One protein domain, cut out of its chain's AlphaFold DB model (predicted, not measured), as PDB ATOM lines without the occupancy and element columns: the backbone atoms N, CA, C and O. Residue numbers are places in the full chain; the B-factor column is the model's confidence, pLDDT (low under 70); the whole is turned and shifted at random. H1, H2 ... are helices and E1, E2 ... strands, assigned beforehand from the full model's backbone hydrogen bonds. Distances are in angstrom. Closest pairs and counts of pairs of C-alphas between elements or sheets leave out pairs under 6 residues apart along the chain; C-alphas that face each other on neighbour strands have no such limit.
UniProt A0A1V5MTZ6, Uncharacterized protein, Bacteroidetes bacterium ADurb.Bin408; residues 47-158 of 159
ATOM      1  N   PRO A  47     164.231 174.435 145.334       92.62
ATOM      2  CA  PRO A  47     165.567 174.465 145.924       92.62
ATOM      3  C   PRO A  47     165.641 173.742 147.272       92.62
ATOM      4  O   PRO A  47     166.671 173.149 147.578       92.62
ATOM      5  N   ALA A  48     164.559 173.741 148.060       92.62
ATOM      6  CA  ALA A  48     164.534 173.097 149.374       92.62
ATOM      7  C   ALA A  48     164.630 171.568 149.273       92.62
ATOM      8  O   ALA A  48     165.221 170.926 150.138       92.62
ATOM      9  N   LYS A  49     164.076 170.989 148.203       91.62
ATOM     10  CA  LYS A  49     164.153 169.550 147.911       91.62
ATOM     11  C   LYS A  49     165.259 169.182 146.921       91.62
ATOM     12  O   LYS A  49     165.470 168.000 146.671       91.62
ATOM     13  N   GLN A  50     165.939 170.176 146.343       92.62
ATOM     14  CA  GLN A  50     166.824 169.999 145.188       92.62
ATOM     15  C   GLN A  50     166.152 169.130 144.112       92.62
ATOM     16  O   GLN A  50     166.659 168.071 143.740       92.62
ATOM     17  N   ALA A  51     164.966 169.560 143.689       94.12
ATOM     18  CA  ALA A  51     164.097 168.826 142.780       94.12
ATOM     19  C   ALA A  51     163.598 169.740 141.664       94.12
ATOM     20  O   ALA A  51     163.433 170.934 141.900       94.12
ATOM     21  N   ALA A  52     163.318 169.204 140.481       94.88
ATOM     22  CA  ALA A  52     162.613 169.943 139.440       94.88
ATOM     23  C   ALA A  52     161.561 169.075 138.760       94.88
ATOM     24  O   ALA A  52     161.741 167.863 138.638       94.88
ATOM     25  N   ALA A  53     160.515 169.731 138.275       94.62
ATOM     26  CA  ALA A  53     159.546 169.184 137.342       94.62
ATOM     27  C   ALA A  53     159.641 169.964 136.038       94.62
ATOM     28  O   ALA A  53     159.814 171.184 136.058       94.62
ATOM     29  N   THR A  54     159.527 169.279 134.912       93.44
ATOM     30  CA  THR A  54     159.556 169.898 133.592       93.44
ATOM     31  C   THR A  54     158.475 169.311 132.710       93.44
ATOM     32  O   THR A  54     158.146 168.130 132.830       93.44
ATOM     33  N   LYS A  55     157.954 170.133 131.807       92.94
ATOM     34  CA  LYS A  55     156.941 169.759 130.829       92.94
ATOM     35  C   LYS A  55     157.302 170.359 129.482       92.94
ATOM     36  O   LYS A  55     157.589 171.548 129.387       92.94
ATOM     37  N   LEU A  56     157.253 169.541 128.442       91.62
ATOM     38  CA  LEU A  56     157.353 169.960 127.054       91.62
ATOM     39  C   LEU A  56     156.015 169.696 126.371       91.62
ATOM     40  O   LEU A  56     155.464 168.599 126.463       91.62
ATOM     41  N   SER A  57     155.500 170.690 125.659       92.88
ATOM     42  CA  SER A  57     154.262 170.577 124.895       92.88
ATOM     43  C   SER A  57     154.380 171.235 123.526       92.88
ATOM     44  O   SER A  57     155.139 172.187 123.351       92.88
ATOM     45  N   LYS A  58     153.614 170.739 122.552       91.19
ATOM     46  CA  LYS A  58     153.481 171.316 121.211       91.19
ATOM     47  C   LYS A  58     152.012 171.355 120.818       91.19
ATOM     48  O   LYS A  58     151.287 170.384 121.021       91.19
ATOM     49  N   GLY A  59     151.541 172.506 120.340       88.75
ATOM     50  CA  GLY A  59     150.122 172.675 119.987       88.75
ATOM     51  C   GLY A  59     149.166 172.421 121.167       88.75
ATOM     52  O   GLY A  59     148.037 171.984 120.969       88.75
ATOM     53  N   GLY A  60     149.630 172.637 122.405       86.44
ATOM     54  CA  GLY A  60     148.874 172.364 123.635       86.44
ATOM     55  C   GLY A  60     148.840 170.894 124.071       86.44
ATOM     56  O   GLY A  60     148.288 170.597 125.128       86.44
ATOM     57  N   LYS A  61     149.442 169.976 123.305       89.06
ATOM     58  CA  LYS A  61     149.590 168.562 123.673       89.06
ATOM     59  C   LYS A  61     150.925 168.340 124.366       89.06
ATOM     60  O   LYS A  61     151.951 168.826 123.898       89.06
ATOM     61  N   GLU A  62     150.911 167.623 125.481       89.00
ATOM     62  CA  GLU A  62     152.134 167.220 126.174       89.00
ATOM     63  C   GLU A  62     152.904 166.195 125.335       89.00
ATOM     64  O   GLU A  62     152.308 165.262 124.802       89.00
ATOM     65  N   LEU A  63     154.212 166.402 125.204       89.19
ATOM     66  CA  LEU A  63     155.128 165.519 124.477       89.19
ATOM     67  C   LEU A  63     156.064 164.781 125.427       89.19
ATOM     68  O   LEU A  63     156.457 163.646 125.180       89.19
ATOM     69  N   MET A  64     156.459 165.454 126.504       90.25
ATOM     70  CA  MET A  64     157.393 164.917 127.473       90.25
ATOM     71  C   MET A  64     157.174 165.587 128.818       90.25
ATOM     72  O   MET A  64     156.884 166.785 128.888       90.25
ATOM     73  N   PHE A  65     157.410 164.835 129.883       90.25
ATOM     74  CA  PHE A  65     157.734 165.418 131.173       90.25
ATOM     75  C   PHE A  65     159.016 164.794 131.714       90.25
ATOM     76  O   PHE A  65     159.365 163.653 131.405       90.25
ATOM     77  N   PHE A  66     159.731 165.559 132.524       92.50
ATOM     78  CA  PHE A  66     160.901 165.071 133.239       92.50
ATOM     79  C   PHE A  66     160.887 165.600 134.662       92.50
ATOM     80  O   PHE A  66     160.629 166.782 134.888       92.50
ATOM     81  N   GLU A  67     161.199 164.729 135.609       94.81
ATOM     82  CA  GLU A  67     161.340 165.073 137.013       94.81
ATOM     83  C   GLU A  67     162.677 164.571 137.547       94.81
ATOM     84  O   GLU A  67     163.140 163.485 137.185       94.81
ATOM     85  N   TYR A  68     163.261 165.322 138.477       93.69
ATOM     86  CA  TYR A  68     164.307 164.806 139.351       93.69
ATOM     87  C   TYR A  68     164.121 165.291 140.781       93.69
ATOM     88  O   TYR A  68     163.529 166.341 141.028       93.69
ATOM     89  N   ILE A  69     164.679 164.545 141.728       93.25
ATOM     90  CA  ILE A  69     164.701 164.896 143.145       93.25
ATOM     91  C   ILE A  69     165.959 164.347 143.812       93.25
ATOM     92  O   ILE A  69     166.420 163.246 143.499       93.25
ATOM     93  N   LYS A  70     166.519 165.106 144.757       91.25
ATOM     94  CA  LYS A  70     167.542 164.586 145.661       91.25
ATOM     95  C   LYS A  70     166.911 163.732 146.757       91.25
ATOM     96  O   LYS A  70     165.895 164.081 147.344       91.25
ATOM     97  N   THR A  71     167.565 162.626 147.063       89.25
ATOM     98  CA  THR A  71     167.132 161.590 148.000       89.25
ATOM     99  C   THR A  71     168.275 161.234 148.955       89.25
ATOM    100  O   THR A  71     169.386 161.752 148.830       89.25
ATOM    101  N   SER A  72     168.033 160.316 149.895       86.38
ATOM    102  CA  SER A  72     169.090 159.765 150.754       86.38
ATOM    103  C   SER A  72     170.109 158.903 149.996       86.38
ATOM    104  O   SER A  72     171.244 158.781 150.448       86.38
ATOM    105  N   TYR A  73     169.725 158.318 148.856       85.81
ATOM    106  CA  TYR A  73     170.618 157.520 148.011       85.81
ATOM    107  C   TYR A  73     171.450 158.386 147.055       85.81
ATOM    108  O   TYR A  73     172.570 158.040 146.715       85.81
ATOM    109  N   GLY A  74     170.934 159.533 146.626       88.69
ATOM    110  CA  GLY A  74     171.550 160.350 145.586       88.69
ATOM    111  C   GLY A  74     170.474 161.116 144.838       88.69
ATOM    112  O   GLY A  74     169.588 161.690 145.469       88.69
ATOM    113  N   TYR A  75     170.497 161.099 143.511       90.62
ATOM    114  CA  TYR A  75     169.426 161.686 142.704       90.62
ATOM    115  C   TYR A  75     168.560 160.599 142.085       90.62
ATOM    116  O   TYR A  75     169.085 159.623 141.557       90.62
ATOM    117  N   ALA A  76     167.247 160.791 142.143       93.00
ATOM    118  CA  ALA A  76     166.273 160.010 141.395       93.00
ATOM    119  C   ALA A  76     165.708 160.875 140.269       93.00
ATOM    120  O   ALA A  76     165.527 162.082 140.442       93.00
ATOM    121  N   SER A  77     165.435 160.261 139.128       93.56
ATOM    122  CA  SER A  77     164.879 160.916 137.953       93.56
ATOM    123  C   SER A  77     163.902 160.008 137.227       93.56
ATOM    124  O   SER A  77     164.053 158.783 137.235       93.56
ATOM    125  N   GLN A  78     162.931 160.624 136.566       93.06
ATOM    126  CA  GLN A  78     162.103 159.966 135.570       93.06
ATOM    127  C   GLN A  78     161.901 160.880 134.367       93.06
ATOM    128  O   GLN A  78     161.695 162.084 134.514       93.06
ATOM    129  N   HIS A  79     161.960 160.286 133.187       92.38
ATOM    130  CA  HIS A  79     161.635 160.905 131.914       92.38
ATOM    131  C   HIS A  79     160.473 160.139 131.326       92.38
ATOM    132  O   HIS A  79     160.473 158.909 131.318       92.38
ATOM    133  N   TYR A  80     159.519 160.874 130.799       89.19
ATOM    134  CA  TYR A  80     158.341 160.330 130.174       89.19
ATOM    135  C   TYR A  80     158.185 160.943 128.804       89.19
ATOM    136  O   TYR A  80     158.268 162.163 128.665       89.19
ATOM    137  N   LEU A  81     157.970 160.095 127.812       89.88
ATOM    138  CA  LEU A  81     157.777 160.500 126.434       89.88
ATOM    139  C   LEU A  81     156.427 159.985 125.957       89.88
ATOM    140  O   LEU A  81     156.092 158.815 126.154       89.88
ATOM    141  N   VAL A  82     155.670 160.880 125.335       88.25
ATOM    142  CA  VAL A  82     154.449 160.557 124.604       88.25
ATOM    143  C   VAL A  82     154.853 160.270 123.167       88.25
ATOM    144  O   VAL A  82     155.331 161.166 122.472       88.25
ATOM    145  N   ASN A  83     154.698 159.021 122.737       81.88
ATOM    146  CA  ASN A  83     154.978 158.626 121.361       81.88
ATOM    147  C   ASN A  83     153.834 159.082 120.431       81.88
ATOM    148  O   ASN A  83     152.740 159.422 120.888       81.88
ATOM    149  N   ASP A  84     154.075 159.090 119.116       80.69
ATOM    150  CA  ASP A  84     153.113 159.586 118.114       80.69
ATOM    151  C   ASP A  84     151.780 158.811 118.097       80.69
ATOM    152  O   ASP A  84     150.731 159.352 117.740       80.69
ATOM    153  N   ASP A  85     151.813 157.544 118.499       82.06
ATOM    154  CA  ASP A  85     150.671 156.641 118.669       82.06
ATOM    155  C   ASP A  85     149.957 156.804 120.026       82.06
ATOM    156  O   ASP A  85     148.942 156.155 120.281       82.06
ATOM    157  N   GLY A  86     150.443 157.703 120.885       79.75
ATOM    158  CA  GLY A  86     149.858 158.025 122.182       79.75
ATOM    159  C   GLY A  86     150.195 157.041 123.302       79.75
ATOM    160  O   GLY A  86     149.760 157.275 124.429       79.75
ATOM    161  N   VAL A  87     150.969 155.982 123.035       85.50
ATOM    162  CA  VAL A  87     151.552 155.155 124.104       85.50
ATOM    163  C   VAL A  87     152.763 155.839 124.704       85.50
ATOM    164  O   VAL A  87     153.421 156.685 124.091       85.50
ATOM    165  N   PHE A  88     153.069 155.437 125.929       84.69
ATOM    166  CA  PHE A  88     154.096 156.097 126.703       84.69
ATOM    167  C   PHE A  88     155.335 155.236 126.900       84.69
ATOM    168  O   PHE A  88     155.251 154.022 127.113       84.69
ATOM    169  N   SER A  89     156.483 155.906 126.890       91.50
ATOM    170  CA  SER A  89     157.764 155.343 127.301       91.50
ATOM    171  C   SER A  89     158.260 156.077 128.537       91.50
ATOM    172  O   SER A  89     158.228 157.308 128.597       91.50
ATOM    173  N   VAL A  90     158.732 155.326 129.528       93.44
ATOM    174  CA  VAL A  90     159.348 155.867 130.736       93.44
ATOM    175  C   VAL A  90     160.782 155.386 130.868       93.44
ATOM    176  O   VAL A  90     161.067 154.194 130.746       93.44
ATOM    177  N   TYR A  91     161.668 156.324 131.177       94.62
ATOM    178  CA  TYR A  91     163.056 156.073 131.537       94.62
ATOM    179  C   TYR A  91     163.289 156.583 132.948       94.62
ATOM    180  O   TYR A  91     163.086 157.762 133.236       94.62
ATOM    181  N   MET A  92     163.725 155.706 133.837       94.81
ATOM    182  CA  MET A  92     163.981 156.036 135.234       94.81
ATOM    183  C   MET A  92     165.449 155.845 135.556       94.81
ATOM    184  O   MET A  92     166.090 154.934 135.036       94.81
ATOM    185  N   GLY A  93     165.978 156.696 136.426       93.25
ATOM    186  CA  GLY A  93     167.386 156.664 136.792       93.25
ATOM    187  C   GLY A  93     167.590 157.042 138.245       93.25
ATOM    188  O   GLY A  93     167.013 158.023 138.716       93.25
ATOM    189  N   THR A  94     168.427 156.287 138.942       92.81
ATOM    190  CA  THR A  94     168.910 156.604 140.283       92.81
ATOM    191  C   THR A  94     170.427 156.567 140.269       92.81
ATOM    192  O   THR A  94     171.032 155.594 139.826       92.81
ATOM    193  N   PHE A  95     171.052 157.651 140.718       86.88
ATOM    194  CA  PHE A  95     172.493 157.845 140.590       86.88
ATOM    195  C   PHE A  95     173.092 158.222 141.939       86.88
ATOM    196  O   PHE A  95     172.700 159.230 142.543       86.88
ATOM    197  N   TYR A  96     174.055 157.423 142.398       81.00
ATOM    198  CA  TYR A  96     174.881 157.759 143.547       81.00
ATOM    199  C   TYR A  96     175.904 158.826 143.141       81.00
ATOM    200  O   TYR A  96     176.643 158.677 142.174       81.00
ATOM    201  N   GLY A  97     175.943 159.939 143.872       60.25
ATOM    202  CA  GLY A  97     176.705 161.135 143.489       60.25
ATOM    203  C   GLY A  97     178.215 161.088 143.756       60.25
ATOM    204  O   GLY A  97     178.804 162.151 143.933       60.25
ATOM    205  N   SER A  98     178.840 159.910 143.847       66.88
ATOM    206  CA  SER A  98     180.280 159.788 144.119       66.88
ATOM    207  C   SER A  98     181.026 159.176 142.940       66.88
ATOM    208  O   SER A  98     180.684 158.095 142.469       66.88
ATOM    209  N   SER A  99     182.113 159.828 142.525       62.69
ATOM    210  CA  SER A  99     183.054 159.323 141.517       62.69
ATOM    211  C   SER A  99     183.808 158.062 141.952       62.69
ATOM    212  O   SER A  99     184.452 157.427 141.125       62.69
ATOM    213  N   GLU A 100     183.764 157.703 143.238       66.88
ATOM    214  CA  GLU A 100     184.481 156.544 143.783       66.88
ATOM    215  C   GLU A 100     183.671 155.243 143.687       66.88
ATOM    216  O   GLU A 100     184.245 154.157 143.760       66.88
ATOM    217  N   LYS A 101     182.343 155.339 143.532       68.62
ATOM    218  CA  LYS A 101     181.436 154.195 143.370       68.62
ATOM    219  C   LYS A 101     180.295 154.576 142.426       68.62
ATOM    220  O   LYS A 101     179.363 155.243 142.881       68.62
ATOM    221  N   PRO A 102     180.343 154.176 141.144       69.75
ATOM    222  CA  PRO A 102     179.283 154.460 140.183       69.75
ATOM    223  C   PRO A 102     178.077 153.536 140.418       69.75
ATOM    224  O   PRO A 102     177.662 152.789 139.535       69.75
ATOM    225  N   ASP A 103     177.523 153.566 141.630       88.38
ATOM    226  CA  ASP A 103     176.319 152.826 141.959       88.38
ATOM    227  C   ASP A 103     175.113 153.547 141.359       88.38
ATOM    228  O   ASP A 103     174.952 154.769 141.481       88.38
ATOM    229  N   GLY A 104     174.228 152.783 140.741       91.69
ATOM    230  CA  GLY A 104     173.013 153.345 140.186       91.69
ATOM    231  C   GLY A 104     172.122 152.299 139.567       91.69
ATOM    232  O   GLY A 104     172.518 151.147 139.378       91.69
ATOM    233  N   VAL A 105     170.901 152.709 139.259       94.38
ATOM    234  CA  VAL A 105     169.937 151.883 138.543       94.38
ATOM    235  C   VAL A 105     169.355 152.705 137.408       94.38
ATOM    236  O   VAL A 105     169.006 153.868 137.590       94.38
ATOM    237  N   VAL A 106     169.232 152.098 136.237       95.50
ATOM    238  CA  VAL A 106     168.461 152.636 135.115       95.50
ATOM    239  C   VAL A 106     167.363 151.648 134.757       95.50
ATOM    240  O   VAL A 106     167.567 150.437 134.824       95.50
ATOM    241  N   GLY A 107     166.190 152.152 134.408       96.06
ATOM    242  CA  GLY A 107     165.020 151.349 134.078       96.06
ATOM    243  C   GLY A 107     164.292 151.922 132.876       96.06
ATOM    244  O   GLY A 107     164.252 153.140 132.703       96.06
ATOM    245  N   VAL A 108     163.723 151.041 132.059       96.06
ATOM    246  CA  VAL A 108     162.912 151.394 130.897       96.06
ATOM    247  C   VAL A 108     161.638 150.557 130.858       96.06
ATOM    248  O   VAL A 108     161.662 149.334 131.028       96.06
ATOM    249  N   SER A 109     160.508 151.226 130.649       93.62
ATOM    250  CA  SER A 109     159.276 150.571 130.204       93.62
ATOM    251  C   SER A 109     158.706 151.329 129.029       93.62
ATOM    252  O   SER A 109     158.588 152.549 129.070       93.62
ATOM    253  N   GLU A 110     158.320 150.587 128.010       91.12
ATOM    254  CA  GLU A 110     157.671 151.107 126.815       91.12
ATOM    255  C   GLU A 110     156.244 150.563 126.752       91.12
ATOM    256  O   GLU A 110     155.905 149.601 127.458       91.12
ATOM    257  N   GLN A 111     155.423 151.157 125.884       87.31
ATOM    258  CA  GLN A 111     154.050 150.709 125.637       87.31
ATOM    259  C   GLN A 111     153.200 150.734 126.920       87.31
ATOM    260  O   GLN A 111     152.529 149.762 127.263       87.31
ATOM    261  N   LEU A 112     153.290 151.828 127.681       85.94
ATOM    262  CA  LEU A 112     152.471 152.042 128.872       85.94
ATOM    263  C   LEU A 112     151.137 152.701 128.501       85.94
ATOM    264  O   LEU A 112     151.101 153.593 127.656       85.94
ATOM    265  N   ASP A 113     150.073 152.313 129.208       86.00
ATOM    266  CA  ASP A 113     148.713 152.847 129.028       86.00
ATOM    267  C   ASP A 113     148.453 154.141 129.825       86.00
ATOM    268  O   ASP A 113     147.414 154.785 129.672       86.00
ATOM    269  N   ALA A 114     149.367 154.513 130.728       84.12
ATOM    270  CA  ALA A 114     149.221 155.674 131.600       84.12
ATOM    271  C   ALA A 114     150.570 156.283 132.006       84.12
ATOM    272  O   ALA A 114     151.596 155.599 132.056       84.12
ATOM    273  N   ALA A 115     150.529 157.566 132.379       80.69
ATOM    274  CA  ALA A 115     151.656 158.275 132.973       80.69
ATOM    275  C   ALA A 115     152.098 157.646 134.309       80.69
ATOM    276  O   ALA A 115     151.248 157.284 135.132       80.69
ATOM    277  N   PRO A 116     153.416 157.549 134.570       81.56
ATOM    278  CA  PRO A 116     153.921 157.127 135.865       81.56
ATOM    279  C   PRO A 116     153.634 158.204 136.920       81.56
ATOM    280  O   PRO A 116     153.424 159.380 136.620       81.56
ATOM    281  N   LYS A 117     153.608 157.795 138.191       87.62
ATOM    282  CA  LYS A 117     153.378 158.718 139.309       87.62
ATOM    283  C   LYS A 117     154.560 159.677 139.464       87.62
ATOM    284  O   LYS A 117     155.704 159.279 139.265       87.62
ATOM    285  N   SER A 118     154.282 160.911 139.882       90.00
ATOM    286  CA  SER A 118     155.328 161.886 140.212       90.00
ATOM    287  C   SER A 118     156.236 161.375 141.337       90.00
ATOM    288  O   SER A 118     155.753 160.794 142.311       90.00
ATOM    289  N   ILE A 119     157.539 161.634 141.231       91.12
ATOM    290  CA  ILE A 119     158.562 161.228 142.215       91.12
ATOM    291  C   ILE A 119     158.905 162.349 143.210       91.12
ATOM    292  O   ILE A 119     159.726 162.173 144.111       91.12
ATOM    293  N   LEU A 120     158.264 163.515 143.091       89.81
ATOM    294  CA  LEU A 120     158.597 164.735 143.846       89.81
ATOM    295  C   LEU A 120     158.168 164.705 145.327       89.81
ATOM    296  O   LEU A 120     158.482 165.624 146.102       89.81
ATOM    297  N   SER A 121     157.457 163.654 145.749       82.31
ATOM    298  CA  SER A 121     157.171 163.388 147.164       82.31
ATOM    299  C   SER A 121     158.463 163.155 147.956       82.31
ATOM    300  O   SER A 121     158.559 163.601 149.100       82.31
ATOM    301  N   GLY A 122     159.467 162.524 147.333       69.56
ATOM    302  CA  GLY A 122     160.731 162.137 147.964       69.56
ATOM    303  C   GLY A 122     160.620 160.937 148.913       69.56
ATOM    304  O   GLY A 122     161.560 160.677 149.660       69.56
ATOM    305  N   THR A 123     159.488 160.226 148.914       70.00
ATOM    306  CA  THR A 123     159.228 159.080 149.809       70.00
ATOM    307  C   THR A 123     159.508 157.717 149.176       70.00
ATOM    308  O   THR A 123     159.488 156.711 149.879       70.00
ATOM    309  N   GLU A 124     159.751 157.672 147.866       66.31
ATOM    310  CA  GLU A 124     160.000 156.426 147.134       66.31
ATOM    311  C   GLU A 124     161.346 155.788 147.531       66.31
ATOM    312  O   GLU A 124     162.293 156.520 147.849       66.31
ATOM    313  N   PRO A 125     161.483 154.443 147.505       63.53
ATOM    314  CA  PRO A 125     162.756 153.769 147.745       63.53
ATOM    315  C   PRO A 125     163.770 154.183 146.671       63.53
ATOM    316  O   PRO A 125     163.820 153.648 145.565       63.53
ATOM    317  N   ALA A 126     164.583 155.176 147.020       74.19
ATOM    318  CA  ALA A 126     165.306 156.000 146.063       74.19
ATOM    319  C   ALA A 126     166.365 155.280 145.228       74.19
ATOM    320  O   ALA A 126     166.798 155.843 144.237       74.19
ATOM    321  N   LYS A 127     166.806 154.077 145.613       85.81
ATOM    322  CA  LYS A 127     167.696 153.255 144.781       85.81
ATOM    323  C   LYS A 127     166.908 152.420 143.776       85.81
ATOM    324  O   LYS A 127     167.257 152.382 142.602       85.81
ATOM    325  N   ASP A 128     165.839 151.782 144.245       90.56
ATOM    326  CA  ASP A 128     165.109 150.749 143.508       90.56
ATOM    327  C   ASP A 128     163.951 151.294 142.673       90.56
ATOM    328  O   ASP A 128     163.334 150.521 141.947       90.56
ATOM    329  N   LEU A 129     163.684 152.605 142.715       91.06
ATOM    330  CA  LEU A 129     162.676 153.261 141.877       91.06
ATOM    331  C   LEU A 129     162.690 152.761 140.413       91.06
ATOM    332  O   LEU A 129     161.625 152.390 139.925       91.06
ATOM    333  N   PRO A 130     163.835 152.646 139.706       94.38
ATOM    334  CA  PRO A 130     163.835 152.208 138.312       94.38
ATOM    335  C   PRO A 130     163.513 150.718 138.137       94.38
ATOM    336  O   PRO A 130     163.165 150.311 137.035       94.38
ATOM    337  N   LYS A 131     163.563 149.902 139.200       94.00
ATOM    338  CA  LYS A 131     163.215 148.469 139.153       94.00
ATOM    339  C   LYS A 131     161.715 148.210 139.016       94.00
ATOM    340  O   LYS A 131     161.324 147.068 138.803       94.00
ATOM    341  N   GLN A 132     160.877 149.246 139.116       91.56
ATOM    342  CA  GLN A 132     159.469 149.151 138.722       91.56
ATOM    343  C   GLN A 132     159.285 149.089 137.200       91.56
ATOM    344  O   GLN A 132     158.188 148.805 136.725       91.56
ATOM    345  N   CYS A 133     160.346 149.373 136.438       94.12
ATOM    346  CA  CYS A 133     160.333 149.214 134.999       94.12
ATOM    347  C   CYS A 133     160.411 147.739 134.589       94.12
ATOM    348  O   CYS A 133     161.004 146.926 135.301       94.12
ATOM    349  N   LYS A 134     159.871 147.403 133.411       94.81
ATOM    350  CA  LYS A 134     159.927 146.034 132.879       94.81
ATOM    351  C   LYS A 134     161.365 145.567 132.657       94.81
ATOM    352  O   LYS A 134     161.720 144.465 133.067       94.81
ATOM    353  N   THR A 135     162.197 146.439 132.086       97.44
ATOM    354  CA  THR A 135     163.636 146.217 131.924       97.44
ATOM    355  C   THR A 135     164.411 147.172 132.825       97.44
ATOM    356  O   THR A 135     164.097 148.363 132.886       97.44
ATOM    357  N   TRP A 136     165.442 146.685 133.514       97.56
ATOM    358  CA  TRP A 136     166.317 147.534 134.325       97.56
ATOM    359  C   TRP A 136     167.723 146.954 134.470       97.56
ATOM    360  O   TRP A 136     167.936 145.749 134.354       97.56
ATOM    361  N   PHE A 137     168.680 147.829 134.769       96.19
ATOM    362  CA  PHE A 137     170.085 147.512 134.998       96.19
ATOM    363  C   PHE A 137     170.554 148.259 136.242       96.19
ATOM    364  O   PHE A 137     170.304 149.453 136.383       96.19
ATOM    365  N   ALA A 138     171.234 147.564 137.140       94.56
ATOM    366  CA  ALA A 138     171.810 148.100 138.360       94.56
ATOM    367  C   ALA A 138     173.312 147.826 138.383       94.56
ATOM    368  O   ALA A 138     173.737 146.723 138.035       94.56
ATOM    369  N   ILE A 139     174.088 148.804 138.836       91.69
ATOM    370  CA  ILE A 139     175.513 148.669 139.140       91.69
ATOM    371  C   ILE A 139     175.708 148.904 140.639       91.69
ATOM    372  O   ILE A 139     175.139 149.832 141.217       91.69
ATOM    373  N   GLU A 140     176.504 148.037 141.258       88.12
ATOM    374  CA  GLU A 140     176.957 148.119 142.644       88.12
ATOM    375  C   GLU A 140     178.459 147.797 142.682       88.12
ATOM    376  O   GLU A 140     178.882 146.637 142.622       88.12
ATOM    377  N   GLY A 141     179.289 148.838 142.728       86.12
ATOM    378  CA  GLY A 141     180.736 148.721 142.562       86.12
ATOM    379  C   GLY A 141     181.114 148.069 141.227       86.12
ATOM    380  O   GLY A 141     180.781 148.576 140.163       86.12
ATOM    381  N   ALA A 142     181.823 146.938 141.289       88.25
ATOM    382  CA  ALA A 142     182.272 146.189 140.108       88.25
ATOM    383  C   ALA A 142     181.264 145.126 139.628       88.25
ATOM    384  O   ALA A 142     181.549 144.367 138.702       88.25
ATOM    385  N   SER A 143     180.106 145.012 140.282       91.50
ATOM    386  CA  SER A 143     179.074 144.027 139.955       91.50
ATOM    387  C   SER A 143     177.843 144.706 139.376       91.50
ATOM    388  O   SER A 143     177.446 145.785 139.808       91.50
ATOM    389  N   GLY A 144     177.220 144.047 138.410       93.31
ATOM    390  CA  GLY A 144     175.992 144.486 137.779       93.31
ATOM    391  C   GLY A 144     174.924 143.402 137.792       93.31
ATOM    392  O   GLY A 144     175.220 142.206 137.732       93.31
ATOM    393  N   LYS A 145     173.665 143.826 137.854       96.56
ATOM    394  CA  LYS A 145     172.482 142.966 137.743       96.56
ATOM    395  C   LYS A 145     171.467 143.623 136.824       96.56
ATOM    396  O   LYS A 145     171.344 144.842 136.831       96.56
ATOM    397  N   GLY A 146     170.704 142.838 136.081       97.25
ATOM    398  CA  GLY A 146     169.582 143.364 135.317       97.25
ATOM    399  C   GLY A 146     168.399 142.417 135.250       97.25
ATOM    400  O   GLY A 146     168.468 141.267 135.699       97.25
ATOM    401  N   GLN A 147     167.318 142.942 134.692       98.31
ATOM    402  CA  GLN A 147     166.098 142.228 134.353       98.31
ATOM    403  C   GLN A 147     165.709 142.584 132.920       98.31
ATOM    404  O   GLN A 147     165.738 143.760 132.557       98.31
ATOM    405  N   ASN A 148     165.354 141.575 132.132       96.62
ATOM    406  CA  ASN A 148     164.793 141.737 130.795       96.62
ATOM    407  C   ASN A 148     163.272 141.935 130.862       96.62
ATOM    408  O   ASN A 148     162.641 141.635 131.873       96.62
ATOM    409  N   ASP A 149     162.673 142.364 129.753       94.69
ATOM    410  CA  ASP A 149     161.224 142.580 129.636       94.69
ATOM    411  C   ASP A 149     160.380 141.329 129.962       94.69
ATOM    412  O   ASP A 149     159.271 141.437 130.482       94.69
ATOM    413  N   ASP A 150     160.931 140.131 129.735       95.25
ATOM    414  CA  ASP A 150     160.305 138.845 130.078       95.25
ATOM    415  C   ASP A 150     160.405 138.473 131.574       95.25
ATOM    416  O   ASP A 150     159.945 137.409 131.994       95.25
ATOM    417  N   GLY A 151     161.017 139.335 132.390       95.75
ATOM    418  CA  GLY A 151     161.245 139.131 133.819       95.75
ATOM    419  C   GLY A 151     162.461 138.263 134.154       95.75
ATOM    420  O   GLY A 151     162.780 138.095 135.335       95.75
ATOM    421  N   SER A 152     163.174 137.720 133.163       97.50
ATOM    422  CA  SER A 152     164.420 136.992 133.404       97.50
ATOM    423  C   SER A 152     165.496 137.935 133.939       97.50
ATOM    424  O   SER A 152     165.599 139.091 133.530       97.50
ATOM    425  N   THR A 153     166.312 137.445 134.876       97.88
ATOM    426  CA  THR A 153     167.383 138.240 135.496       97.88
ATOM    427  C   THR A 153     168.758 137.706 135.125       97.88
ATOM    428  O   THR A 153     168.932 136.510 134.892       97.88
ATOM    429  N   PHE A 154     169.747 138.593 135.091       96.88
ATOM    430  CA  PHE A 154     171.135 138.261 134.772       96.88
ATOM    431  C   PHE A 154     172.100 139.088 135.621       96.88
ATOM    432  O   PHE A 154     171.728 140.123 136.175       96.88
ATOM    433  N   ASN A 155     173.350 138.632 135.709       97.25
ATOM    434  CA  ASN A 155     174.439 139.346 136.373       97.25
ATOM    435  C   ASN A 155     175.587 139.578 135.385       97.25
ATOM    436  O   ASN A 155     175.787 138.779 134.468       97.25
ATOM    437  N   PHE A 156     176.343 140.651 135.582       94.06
ATOM    438  CA  PHE A 156     177.502 141.020 134.771       94.06
ATOM    439  C   PHE A 156     178.574 141.693 135.636       94.06
ATOM    440  O   PHE A 156     178.294 142.122 136.752       94.06
ATOM    441  N   ASN A 157     179.803 141.782 135.128       91.38
ATOM    442  CA  ASN A 157     180.883 142.524 135.781       91.38
ATOM    443  C   ASN A 157     181.077 143.875 135.087       91.38
ATOM    444  O   ASN A 157     180.953 143.963 133.864       91.38
ATOM    445  N   VAL A 158     181.407 144.901 135.865       82.56
ATOM    446  CA  VAL A 158     181.779 146.231 135.373       82.56
ATOM    447  C   VAL A 158     183.305 146.313 135.387       82.56
ATOM    448  O   VAL A 158     183.920 146.033 136.416       82.56
TER     449      VAL A 158
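This is residues 47 to 158 of the 159 residues of an uncharacterized protein of Bacteroidetes bacterium ADurb.Bin408 (UniProt A0A1V5MTZ6). The domain is one wide, twisted wall of eight strands laid side by side in chain order; the very short helix H1 and the long link of residues 113 to 128 lie over one of its faces, and the other face is bare. The printed part has 112 residues and runs E1 E2 E3 E4 E5 H1 E6 E7 E8; the sheet's order is E1 - E2 - E3 - E4 - E5 - E6 - E7 - E8, all antiparallel. The class is mostly strand. The whole is compact, with a radius of gyration of the C-alphas of 14.8 A, yet flat in outline, with spans of 46 by 39 by 21 A.

E1, residues 51 to 58, is an edge strand and forms a hairpin with E2, residues 61 to 70, at 170 degrees; N 54 and O 66 are 2.7 A apart. E2 forms a hairpin with E3, residues 75 to 82, at 173 degrees, with N 67 and O 78 at 2.9 A. E3 forms a hairpin with E4, residues 88 to 95, at 167 degrees, with N 79 and O 91 at 2.8 A. E4 forms a hairpin with E5, residues 104 to 112, at 173 degrees, with N 92 and O 107 at 2.9 A. These five strands are a meander, each the antiparallel neighbour of the one before. H1, residues 129 to 132, is on the sheet at a height of 5.9 A and only just over E5, on which 3 of its C-alphas fall; the closest C-alphas of E5 and H1 are those of Gly 107 and Pro 130, 4.5 A apart. H1 is too short for any O i to N i+4 pair; its one O i to N i+3 pair is within range. E6, residues 135 to 140, is the antiparallel neighbour of E5 at 177 degrees, with N 106 and O 137 at 2.9 A. A second meander is E6, E7, residues 143 to 147, and E8, residues 153 to 157. In it N 138 and O 145 are 2.7 A apart, and N 144 and O 156 are 2.8 A apart. E8 is the other edge strand.

E1 begins at C-alpha 51, (164.097, 168.826, 142.780), and is 24.2 A long. E2 is the longest strand, with 10 residues and 28.7 A. E3 measures 23.5 A, E4 23.1 A, E5 23.5 A and E6 17.2 A. E8 ends at C-alpha 157, (180.883, 142.524, 135.781).

The C-alphas of Gly 59 and Ala 142, the two farthest apart, are 46.3 A from each other. The printed part has no cut. The link from E5 to H1, with 16 residues, is long. Mean pLDDT of the printed part is 88.7; residues 97 to 102, 122 and 124 to 125 are under 70.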